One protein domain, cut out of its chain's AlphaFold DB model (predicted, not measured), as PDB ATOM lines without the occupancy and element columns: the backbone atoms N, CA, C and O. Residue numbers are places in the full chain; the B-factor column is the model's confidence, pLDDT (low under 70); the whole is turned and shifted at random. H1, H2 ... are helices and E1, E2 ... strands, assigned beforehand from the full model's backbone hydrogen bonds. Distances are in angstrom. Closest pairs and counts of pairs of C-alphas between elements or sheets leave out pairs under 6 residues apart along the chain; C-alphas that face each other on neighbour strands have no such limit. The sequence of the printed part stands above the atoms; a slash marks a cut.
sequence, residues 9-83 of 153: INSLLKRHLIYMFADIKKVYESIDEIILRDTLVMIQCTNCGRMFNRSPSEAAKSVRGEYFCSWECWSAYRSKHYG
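What this domain is: This is residues 9 to 83 of the 153 residues of an uncharacterized protein of Bacteroidetes bacterium ADurb.BinA104 (UniProt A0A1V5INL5). One long helix, H1, sticks out with residues 9 to 35 from a small body of a two-strand hairpin, E1 and E2, the short helix H2 and, at the far end, H3. The 75 printed residues, mostly helix, have three named helices and two strands in the order H1, E1, E2, H2, H3. The whole is extended, with a radius of gyration of the C-alphas of 22.2 A and spans of 75 by 19 by 14 A.

How they stand to each other: H1, residues 9 to 38, and H2, residues 56 to 59, are close but not clearly touching; their closest C-alphas, Leu 36 and Pro 56, are 6.7 A apart. E1, residues 41 to 44, and E2, residues 51 to 54, form an antiparallel hairpin, with N 41 and O 54 within hydrogen-bond range at 2.8 A. H3, residues 71 to 81, is apart from the other four. Every O i to N i+4 pair is within range in H1 and H3; H2 is too short for one.

Where its parts are: H1 runs 43.8 A from C-alpha 9 at (164.398, 118.933, 181.501). H3 runs 15.1 A to C-alpha 81 at (158.303, 120.500, 110.009).

The domain as a whole: The printed part has no cut. The link H2 to H3 is long, 11 residues. Fifteen residues are under pLDDT 70, among them 31 to 38.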
ATOM      1  N   ILE A   9     164.064 120.196 182.183       64.44
ATOM      2  CA  ILE A   9     164.398 118.933 181.501       64.44
ATOM      3  C   ILE A   9     163.502 118.727 180.268       64.44
ATOM      4  O   ILE A   9     164.000 118.438 179.181       64.44
ATOM      5  N   ASN A  10     162.193 118.972 180.395       67.31
ATOM      6  CA  ASN A  10     161.254 118.887 179.267       67.31
ATOM      7  C   ASN A  10     161.534 119.927 178.168       67.31
ATOM      8  O   ASN A  10     161.357 119.645 176.982       67.31
ATOM      9  N   SER A  11     161.991 121.123 178.547       69.00
ATOM     10  CA  SER A  11     162.424 122.165 177.605       69.00
ATOM     11  C   SER A  11     163.669 121.738 176.814       69.00
ATOM     12  O   SER A  11     163.709 121.878 175.589       69.00
ATOM     13  N   LEU A  12     164.658 121.155 177.497       70.75
ATOM     14  CA  LEU A  12     165.890 120.639 176.894       70.75
ATOM     15  C   LEU A  12     165.632 119.465 175.942       70.75
ATOM     16  O   LEU A  12     166.147 119.476 174.823       70.75
ATOM     17  N   LEU A  13     164.789 118.509 176.342       70.50
ATOM     18  CA  LEU A  13     164.382 117.380 175.497       70.50
ATOM     19  C   LEU A  13     163.637 117.845 174.242       70.50
ATOM     20  O   LEU A  13     163.942 117.382 173.145       70.50
ATOM     21  N   LYS A  14     162.718 118.818 174.366       74.94
ATOM     22  CA  LYS A  14     162.045 119.421 173.204       74.94
ATOM     23  C   LYS A  14     163.036 120.055 172.233       74.94
ATOM     24  O   LYS A  14     162.919 119.840 171.032       74.94
ATOM     25  N   ARG A  15     164.015 120.819 172.731       72.44
ATOM     26  CA  ARG A  15     165.043 121.432 171.875       72.44
ATOM     27  C   ARG A  15     165.897 120.377 171.175       72.44
ATOM     28  O   ARG A  15     166.098 120.492 169.974       72.44
ATOM     29  N   HIS A  16     166.342 119.342 171.888       73.62
ATOM     30  CA  HIS A  16     167.121 118.248 171.294       73.62
ATOM     31  C   HIS A  16     166.357 117.518 170.185       73.62
ATOM     32  O   HIS A  16     166.913 117.298 169.113       73.62
ATOM     33  N   LEU A  17     165.072 117.216 170.402       72.62
ATOM     34  CA  LEU A  17     164.226 116.609 169.373       72.62
ATOM     35  C   LEU A  17     164.114 117.505 168.133       72.62
ATOM     36  O   LEU A  17     164.264 117.015 167.019       72.62
ATOM     37  N   ILE A  18     163.916 118.817 168.308       77.00
ATOM     38  CA  ILE A  18     163.853 119.770 167.188       77.00
ATOM     39  C   ILE A  18     165.154 119.759 166.370       77.00
ATOM     40  O   ILE A  18     165.090 119.723 165.143       77.00
ATOM     41  N   TYR A  19     166.319 119.754 167.025       73.44
ATOM     42  CA  TYR A  19     167.606 119.692 166.324       73.44
ATOM     43  C   TYR A  19     167.786 118.375 165.563       73.44
ATOM     44  O   TYR A  19     168.131 118.404 164.385       73.44
ATOM     45  N   MET A  20     167.454 117.238 166.182       72.31
ATOM     46  CA  MET A  20     167.505 115.937 165.508       72.31
ATOM     47  C   MET A  20     166.606 115.886 164.266       72.31
ATOM     48  O   MET A  20     167.033 115.408 163.219       72.31
ATOM     49  N   PHE A  21     165.376 116.407 164.345       75.00
ATOM     50  CA  PHE A  21     164.481 116.455 163.185       75.00
ATOM     51  C   PHE A  21     164.990 117.396 162.085       75.00
ATOM     52  O   PHE A  21     164.824 117.090 160.905       75.00
ATOM     53  N   ALA A  22     165.631 118.512 162.442       71.69
ATOM     54  CA  ALA A  22     166.230 119.425 161.470       71.69
ATOM     55  C   ALA A  22     167.407 118.782 160.718       71.69
ATOM     56  O   ALA A  22     167.526 118.961 159.505       71.69
ATOM     57  N   ASP A  23     168.244 118.005 161.407       78.38
ATOM     58  CA  ASP A  23     169.362 117.298 160.779       78.38
ATOM     59  C   ASP A  23     168.882 116.142 159.893       78.38
ATOM     60  O   ASP A  23     169.359 116.001 158.768       78.38
ATOM     61  N   ILE A  24     167.862 115.387 160.323       74.19
ATOM     62  CA  ILE A  24     167.207 114.371 159.478       74.19
ATOM     63  C   ILE A  24     166.647 115.012 158.205       74.19
ATOM     64  O   ILE A  24     166.836 114.479 157.111       74.19
ATOM     65  N   LYS A  25     165.995 116.173 158.323       75.00
ATOM     66  CA  LYS A  25     165.451 116.891 157.166       75.00
ATOM     67  C   LYS A  25     166.544 117.267 156.160       75.00
ATOM     68  O   LYS A  25     166.371 117.020 154.971       75.00
ATOM     69  N   LYS A  26     167.682 117.791 156.626       72.25
ATOM     70  CA  LYS A  26     168.828 118.120 155.758       72.25
ATOM     71  C   LYS A  26     169.393 116.896 155.041       72.25
ATOM     72  O   LYS A  26     169.780 116.997 153.881       72.25
ATOM     73  N   VAL A  27     169.454 115.751 155.724       73.81
ATOM     74  CA  VAL A  27     169.917 114.492 155.121       73.81
ATOM     75  C   VAL A  27     168.982 114.066 153.990       73.81
ATOM     76  O   VAL A  27     169.466 113.741 152.912       73.81
ATOM     77  N   TYR A  28     167.662 114.137 154.187       69.88
ATOM     78  CA  TYR A  28     166.686 113.847 153.129       69.88
ATOM     79  C   TYR A  28     166.802 114.803 151.935       69.88
ATOM     80  O   TYR A  28     166.901 114.339 150.804       69.88
ATOM     81  N   GLU A  29     166.879 116.116 152.178       70.75
ATOM     82  CA  GLU A  29     167.058 117.120 151.113       70.75
ATOM     83  C   GLU A  29     168.357 116.873 150.313       70.75
ATOM     84  O   GLU A  29     168.379 117.014 149.091       70.75
ATOM     85  N   SER A  30     169.424 116.420 150.981       71.38
ATOM     86  CA  SER A  30     170.694 116.065 150.331       71.38
ATOM     87  C   SER A  30     170.599 114.770 149.512       71.38
ATOM     88  O   SER A  30     171.194 114.671 148.442       71.38
ATOM     89  N   ILE A  31     169.859 113.767 149.999       67.56
ATOM     90  CA  ILE A  31     169.620 112.510 149.276       67.56
ATOM     91  C   ILE A  31     168.806 112.776 148.007       67.56
ATOM     92  O   ILE A  31     169.162 112.255 146.952       67.56
ATOM     93  N   ASP A  32     167.777 113.620 148.077       62.00
ATOM     94  CA  ASP A  32     166.980 114.004 146.908       62.00
ATOM     95  C   ASP A  32     167.837 114.718 145.851       62.00
ATOM     96  O   ASP A  32     167.739 114.401 144.664       62.00
ATOM     97  N   GLU A  33     168.745 115.615 146.256       61.97
ATOM     98  CA  GLU A  33     169.700 116.241 145.330       61.97
ATOM     99  C   GLU A  33     170.661 115.234 144.679       61.97
ATOM    100  O   GLU A  33     170.968 115.357 143.491       61.97
ATOM    101  N   ILE A  34     171.131 114.231 145.429       61.19
ATOM    102  CA  ILE A  34     172.016 113.175 144.914       61.19
ATOM    103  C   ILE A  34     171.261 112.285 143.922       61.19
ATOM    104  O   ILE A  34     171.740 112.049 142.812       61.19
ATOM    105  N   ILE A  35     170.050 111.849 144.274       59.44
ATOM    106  CA  ILE A  35     169.198 111.041 143.395       59.44
ATOM    107  C   ILE A  35     168.889 111.820 142.113       59.44
ATOM    108  O   ILE A  35     169.021 111.267 141.025       59.44
ATOM    109  N   LEU A  36     168.555 113.109 142.196       57.94
ATOM    110  CA  LEU A  36     168.290 113.951 141.022       57.94
ATOM    111  C   LEU A  36     169.532 114.209 140.153       57.94
ATOM    112  O   LEU A  36     169.390 114.474 138.957       57.94
ATOM    113  N   ARG A  37     170.743 114.146 140.720       57.62
ATOM    114  CA  ARG A  37     171.997 114.253 139.957       57.62
ATOM    115  C   ARG A  37     172.338 112.976 139.194       57.62
ATOM    116  O   ARG A  37     172.762 113.084 138.045       57.62
ATOM    117  N   ASP A  38     172.126 111.811 139.802       61.03
ATOM    118  CA  ASP A  38     172.634 110.533 139.283       61.03
ATOM    119  C   ASP A  38     171.564 109.652 138.610       61.03
ATOM    120  O   ASP A  38     171.898 108.666 137.948       61.03
ATOM    121  N   THR A  39     170.274 109.994 138.708       70.75
ATOM    122  CA  THR A  39     169.211 109.263 137.998       70.75
ATOM    123  C   THR A  39     169.061 109.754 136.563       70.75
ATOM    124  O   THR A  39     168.631 110.872 136.298       70.75
ATOM    125  N   LEU A  40     169.394 108.897 135.597       80.38
ATOM    126  CA  LEU A  40     169.068 109.151 134.198       80.38
ATOM    127  C   LEU A  40     167.578 108.876 133.957       80.38
ATOM    128  O   LEU A  40     167.060 107.826 134.329       80.38
ATOM    129  N   VAL A  41     166.904 109.803 133.287       85.06
ATOM    130  CA  VAL A  41     165.536 109.635 132.794       85.06
ATOM    131  C   VAL A  41     165.561 109.108 131.366       85.06
ATOM    132  O   VAL A  41     166.272 109.630 130.503       85.06
ATOM    133  N   MET A  42     164.758 108.074 131.117       88.25
ATOM    134  CA  MET A  42     164.519 107.566 129.772       88.25
ATOM    135  C   MET A  42     163.526 108.458 129.036       88.25
ATOM    136  O   MET A  42     162.431 108.731 129.524       88.25
ATOM    137  N   ILE A  43     163.899 108.870 127.830       89.56
ATOM    138  CA  ILE A  43     163.118 109.754 126.970       89.56
ATOM    139  C   ILE A  43     163.018 109.139 125.577       89.56
ATOM    140  O   ILE A  43     163.965 108.522 125.088       89.56
ATOM    141  N   GLN A  44     161.876 109.324 124.921       92.69
ATOM    142  CA  GLN A  44     161.672 108.893 123.544       92.69
ATOM    143  C   GLN A  44     162.079 109.986 122.549       92.69
ATOM    144  O   GLN A  44     161.714 111.150 122.701       92.69
ATOM    145  N   CYS A  45     162.804 109.618 121.493       90.75
ATOM    146  CA  CYS A  45     163.098 110.539 120.402       90.75
ATOM    147  C   CYS A  45     161.844 110.838 119.570       90.75
ATOM    148  O   CYS A  45     161.242 109.931 119.002       90.75
ATOM    149  N   THR A  46     161.529 112.121 119.395       90.94
ATOM    150  CA  THR A  46     160.396 112.620 118.604       90.94
ATOM    151  C   THR A  46     160.497 112.263 117.121       90.94
ATOM    152  O   THR A  46     159.478 112.088 116.465       90.94
ATOM    153  N   ASN A  47     161.709 112.125 116.571       89.75
ATOM    154  CA  ASN A  47     161.886 111.807 115.151       89.75
ATOM    155  C   ASN A  47     161.869 110.301 114.849       89.75
ATOM    156  O   ASN A  47     161.225 109.884 113.893       89.75
ATOM    157  N   CYS A  48     162.626 109.494 115.603       89.12
ATOM    158  CA  CYS A  48     162.843 108.075 115.285       89.12
ATOM    159  C   CYS A  48     162.200 107.095 116.276       89.12
ATOM    160  O   CYS A  48     162.266 105.889 116.059       89.12
ATOM    161  N   GLY A  49     161.624 107.577 117.382       91.88
ATOM    162  CA  GLY A  49     160.957 106.743 118.387       91.88
ATOM    163  C   GLY A  49     161.884 105.950 119.314       91.88
ATOM    164  O   GLY A  49     161.388 105.273 120.213       91.88
ATOM    165  N   ARG A  50     163.213 106.023 119.142       92.12
ATOM    166  CA  ARG A  50     164.192 105.331 120.000       92.12
ATOM    167  C   ARG A  50     164.207 105.919 121.417       92.12
ATOM    168  O   ARG A  50     164.207 107.139 121.574       92.12
ATOM    169  N   MET A  51     164.303 105.050 122.424       91.94
ATOM    170  CA  MET A  51     164.518 105.436 123.822       91.94
ATOM    171  C   MET A  51     165.995 105.752 124.086       91.94
ATOM    172  O   MET A  51     166.875 105.011 123.646       91.94
ATOM    173  N   PHE A  52     166.274 106.841 124.799       86.81
ATOM    174  CA  PHE A  52     167.622 107.239 125.202       86.81
ATOM    175  C   PHE A  52     167.618 107.929 126.568       86.81
ATOM    176  O   PHE A  52     166.612 108.494 126.995       86.81
ATOM    177  N   ASN A  53     168.755 107.862 127.255       87.75
ATOM    178  CA  ASN A  53     168.913 108.379 128.609       87.75
ATOM    179  C   ASN A  53     169.356 109.845 128.601       87.75
ATOM    180  O   ASN A  53     170.226 110.234 127.818       87.75
ATOM    181  N   ARG A  54     168.794 110.647 129.506       82.69
ATOM    182  CA  ARG A  54     169.179 112.042 129.755       82.69
ATOM    183  C   ARG A  54     169.212 112.336 131.244       82.69
ATOM    184  O   ARG A  54     168.506 111.696 132.013       82.69
ATOM    185  N   SER A  55     170.003 113.322 131.660       81.62
ATOM    186  CA  SER A  55     169.880 113.825 133.033       81.62
ATOM    187  C   SER A  55     168.548 114.576 133.205       81.62
ATOM    188  O   SER A  55     168.046 115.148 132.226       81.62
ATOM    189  N   PRO A  56     167.981 114.666 134.420       80.50
ATOM    190  CA  PRO A  56     166.727 115.383 134.653       80.50
ATOM    191  C   PRO A  56     166.822 116.858 134.242       80.50
ATOM    192  O   PRO A  56     165.892 117.421 133.666       80.50
ATOM    193  N   SER A  57     167.999 117.463 134.433       78.88
ATOM    194  CA  SER A  57     168.284 118.835 134.000       78.88
ATOM    195  C   SER A  57     168.259 119.017 132.479       78.88
ATOM    196  O   SER A  57     167.970 120.107 131.994       78.88
ATOM    197  N   GLU A  58     168.586 117.980 131.706       75.94
ATOM    198  CA  GLU A  58     168.527 118.006 130.245       75.94
ATOM    199  C   GLU A  58     167.133 117.690 129.724       75.94
ATOM    200  O   GLU A  58     166.701 118.315 128.756       75.94
ATOM    201  N   ALA A  59     166.415 116.790 130.398       80.00
ATOM    202  CA  ALA A  59     165.004 116.541 130.142       80.00
ATOM    203  C   ALA A  59     164.202 117.848 130.270       80.00
ATOM    204  O   ALA A  59     163.520 118.271 129.345       80.00
ATOM    205  N   ALA A  60     164.395 118.596 131.357       79.56
ATOM    206  CA  ALA A  60     163.662 119.837 131.603       79.56
ATOM    207  C   ALA A  60     163.933 120.977 130.592       79.56
ATOM    208  O   ALA A  60     163.214 121.973 130.590       79.56
ATOM    209  N   LYS A  61     164.955 120.875 129.726       74.38
ATOM    210  CA  LYS A  61     165.328 121.943 128.771       74.38
ATOM    211  C   LYS A  61     164.477 121.976 127.503       74.38
ATOM    212  O   LYS A  61     164.618 122.919 126.720       74.38
ATOM    213  N   SER A  62     163.635 120.974 127.251       77.88
ATOM    214  CA  SER A  62     162.809 120.977 126.044       77.88
ATOM    215  C   SER A  62     161.667 121.992 126.151       77.88
ATOM    216  O   SER A  62     160.767 121.849 126.967       77.88
ATOM    217  N   VAL A  63     161.679 123.007 125.282       62.75
ATOM    218  CA  VAL A  63     160.659 124.076 125.250       62.75
ATOM    219  C   VAL A  63     159.302 123.570 124.735       62.75
ATOM    220  O   VAL A  63     158.268 124.148 125.052       62.75
ATOM    221  N   ARG A  64     159.291 122.500 123.929       72.50
ATOM    222  CA  ARG A  64     158.082 121.948 123.285       72.50
ATOM    223  C   ARG A  64     157.798 120.491 123.656       72.50
ATOM    224  O   ARG A  64     156.917 119.879 123.067       72.50
ATOM    225  N   GLY A  65     158.564 119.918 124.585       79.31
ATOM    226  CA  GLY A  65     158.520 118.482 124.880       79.31
ATOM    227  C   GLY A  65     159.085 117.597 123.758       79.31
ATOM    228  O   GLY A  65     158.900 116.386 123.780       79.31
ATOM    229  N   GLU A  66     159.773 118.187 122.778       86.75
ATOM    230  CA  GLU A  66     160.452 117.471 121.698       86.75
ATOM    231  C   GLU A  66     161.874 117.085 122.129       86.75
ATOM    232  O   GLU A  66     162.608 117.909 122.686       86.75
ATOM    233  N   TYR A  67     162.281 115.848 121.846       89.25
ATOM    234  CA  TYR A  67     163.585 115.305 122.218       89.25
ATOM    235  C   TYR A  67     164.202 114.521 121.067       89.25
ATOM    236  O   TYR A  67     163.521 113.811 120.329       89.25
ATOM    237  N   PHE A  68     165.521 114.612 120.917       87.94
ATOM    238  CA  PHE A  68     166.217 114.009 119.785       87.94
ATOM    239  C   PHE A  68     167.421 113.213 120.270       87.94
ATOM    240  O   PHE A  68     168.263 113.739 120.995       87.94
ATOM    241  N   CYS A  69     167.482 111.933 119.887       85.44
ATOM    242  CA  CYS A  69     168.579 111.047 120.279       85.44
ATOM    243  C   CYS A  69     169.889 111.391 119.565       85.44
ATOM    244  O   CYS A  69     170.937 110.924 119.984       85.44
ATOM    245  N   SER A  70     169.817 112.158 118.475       82.31
ATOM    246  CA  SER A  70     170.969 112.599 117.700       82.31
ATOM    247  C   SER A  70     170.632 113.842 116.873       82.31
ATOM    248  O   SER A  70     169.458 114.198 116.687       82.31
ATOM    249  N   TRP A  71     171.667 114.498 116.349       72.62
ATOM    250  CA  TRP A  71     171.518 115.661 115.476       72.62
ATOM    251  C   TRP A  71     170.795 115.327 114.173       72.62
ATOM    252  O   TRP A  71     169.957 116.099 113.714       72.62
ATOM    253  N   GLU A  72     171.067 114.161 113.595       80.94
ATOM    254  CA  GLU A  72     170.422 113.687 112.372       80.94
ATOM    255  C   GLU A  72     168.910 113.624 112.576       80.94
ATOM    256  O   GLU A  72     168.146 114.055 111.714       80.94
ATOM    257  N   CYS A  73     168.474 113.171 113.756       84.25
ATOM    258  CA  CYS A  73     167.066 113.133 114.117       84.25
ATOM    259  C   CYS A  73     166.450 114.526 114.259       84.25
ATOM    260  O   CYS A  73     165.355 114.757 113.747       84.25
ATOM    261  N   TRP A  74     167.145 115.463 114.904       83.56
ATOM    262  CA  TRP A  74     166.678 116.847 114.996       83.56
ATOM    263  C   TRP A  74     166.626 117.519 113.620       83.56
ATOM    264  O   TRP A  74     165.636 118.162 113.286       83.56
ATOM    265  N   SER A  75     167.654 117.337 112.789       76.25
ATOM    266  CA  SER A  75     167.757 117.941 111.459       76.25
ATOM    267  C   SER A  75     166.704 117.379 110.502       76.25
ATOM    268  O   SER A  75     166.068 118.140 109.770       76.25
ATOM    269  N   ALA A  76     166.476 116.063 110.527       80.00
ATOM    270  CA  ALA A  76     165.444 115.407 109.729       80.00
ATOM    271  C   ALA A  76     164.038 115.861 110.143       80.00
ATOM    272  O   ALA A  76     163.241 116.230 109.282       80.00
ATOM    273  N   TYR A  77     163.755 115.901 111.449       83.56
ATOM    274  CA  TYR A  77     162.494 116.427 111.973       83.56
ATOM    275  C   TYR A  77     162.313 117.895 111.585       83.56
ATOM    276  O   TYR A  77     161.288 118.287 111.027       83.56
ATOM    277  N   ARG A  78     163.351 118.712 111.776       77.06
ATOM    278  CA  ARG A  78     163.301 120.139 111.474       77.06
ATOM    279  C   ARG A  78     163.048 120.417 109.994       77.06
ATOM    280  O   ARG A  78     162.247 121.290 109.680       77.06
ATOM    281  N   SER A  79     163.687 119.663 109.103       71.50
ATOM    282  CA  SER A  79     163.512 119.809 107.653       71.50
ATOM    283  C   SER A  79     162.100 119.436 107.193       71.50
ATOM    284  O   SER A  79     161.591 120.042 106.254       71.50
ATOM    285  N   LYS A  80     161.452 118.475 107.869       75.56
ATOM    286  CA  LYS A  80     160.060 118.077 107.604       75.56
ATOM    287  C   LYS A  80     159.041 119.095 108.124       75.56
ATOM    288  O   LYS A  80     158.023 119.300 107.478       75.56
ATOM    289  N   HIS A  81     159.307 119.716 109.277       70.62
ATOM    290  CA  HIS A  81     158.303 120.500 110.009       70.62
ATOM    291  C   HIS A  81     158.472 122.025 109.940       70.62
ATOM    292  O   HIS A  81     157.489 122.740 110.104       70.62
ATOM    293  N   TYR A  82     159.681 122.544 109.696       64.25
ATOM    294  CA  TYR A  82     159.965 123.988 109.757       64.25
ATOM    295  C   TYR A  82     160.534 124.575 108.451       64.25
ATOM    296  O   TYR A  82     160.891 125.751 108.423       64.25
ATOM    297  N   GLY A  83     160.591 123.785 107.372       54.91
ATOM    298  CA  GLY A  83     161.105 124.210 106.066       54.91
ATOM    299  C   GLY A  83     162.637 124.302 105.991       54.91
ATOM    300  O   GLY A  83     163.342 124.302 107.002       54.91
TER     301      GLY A  83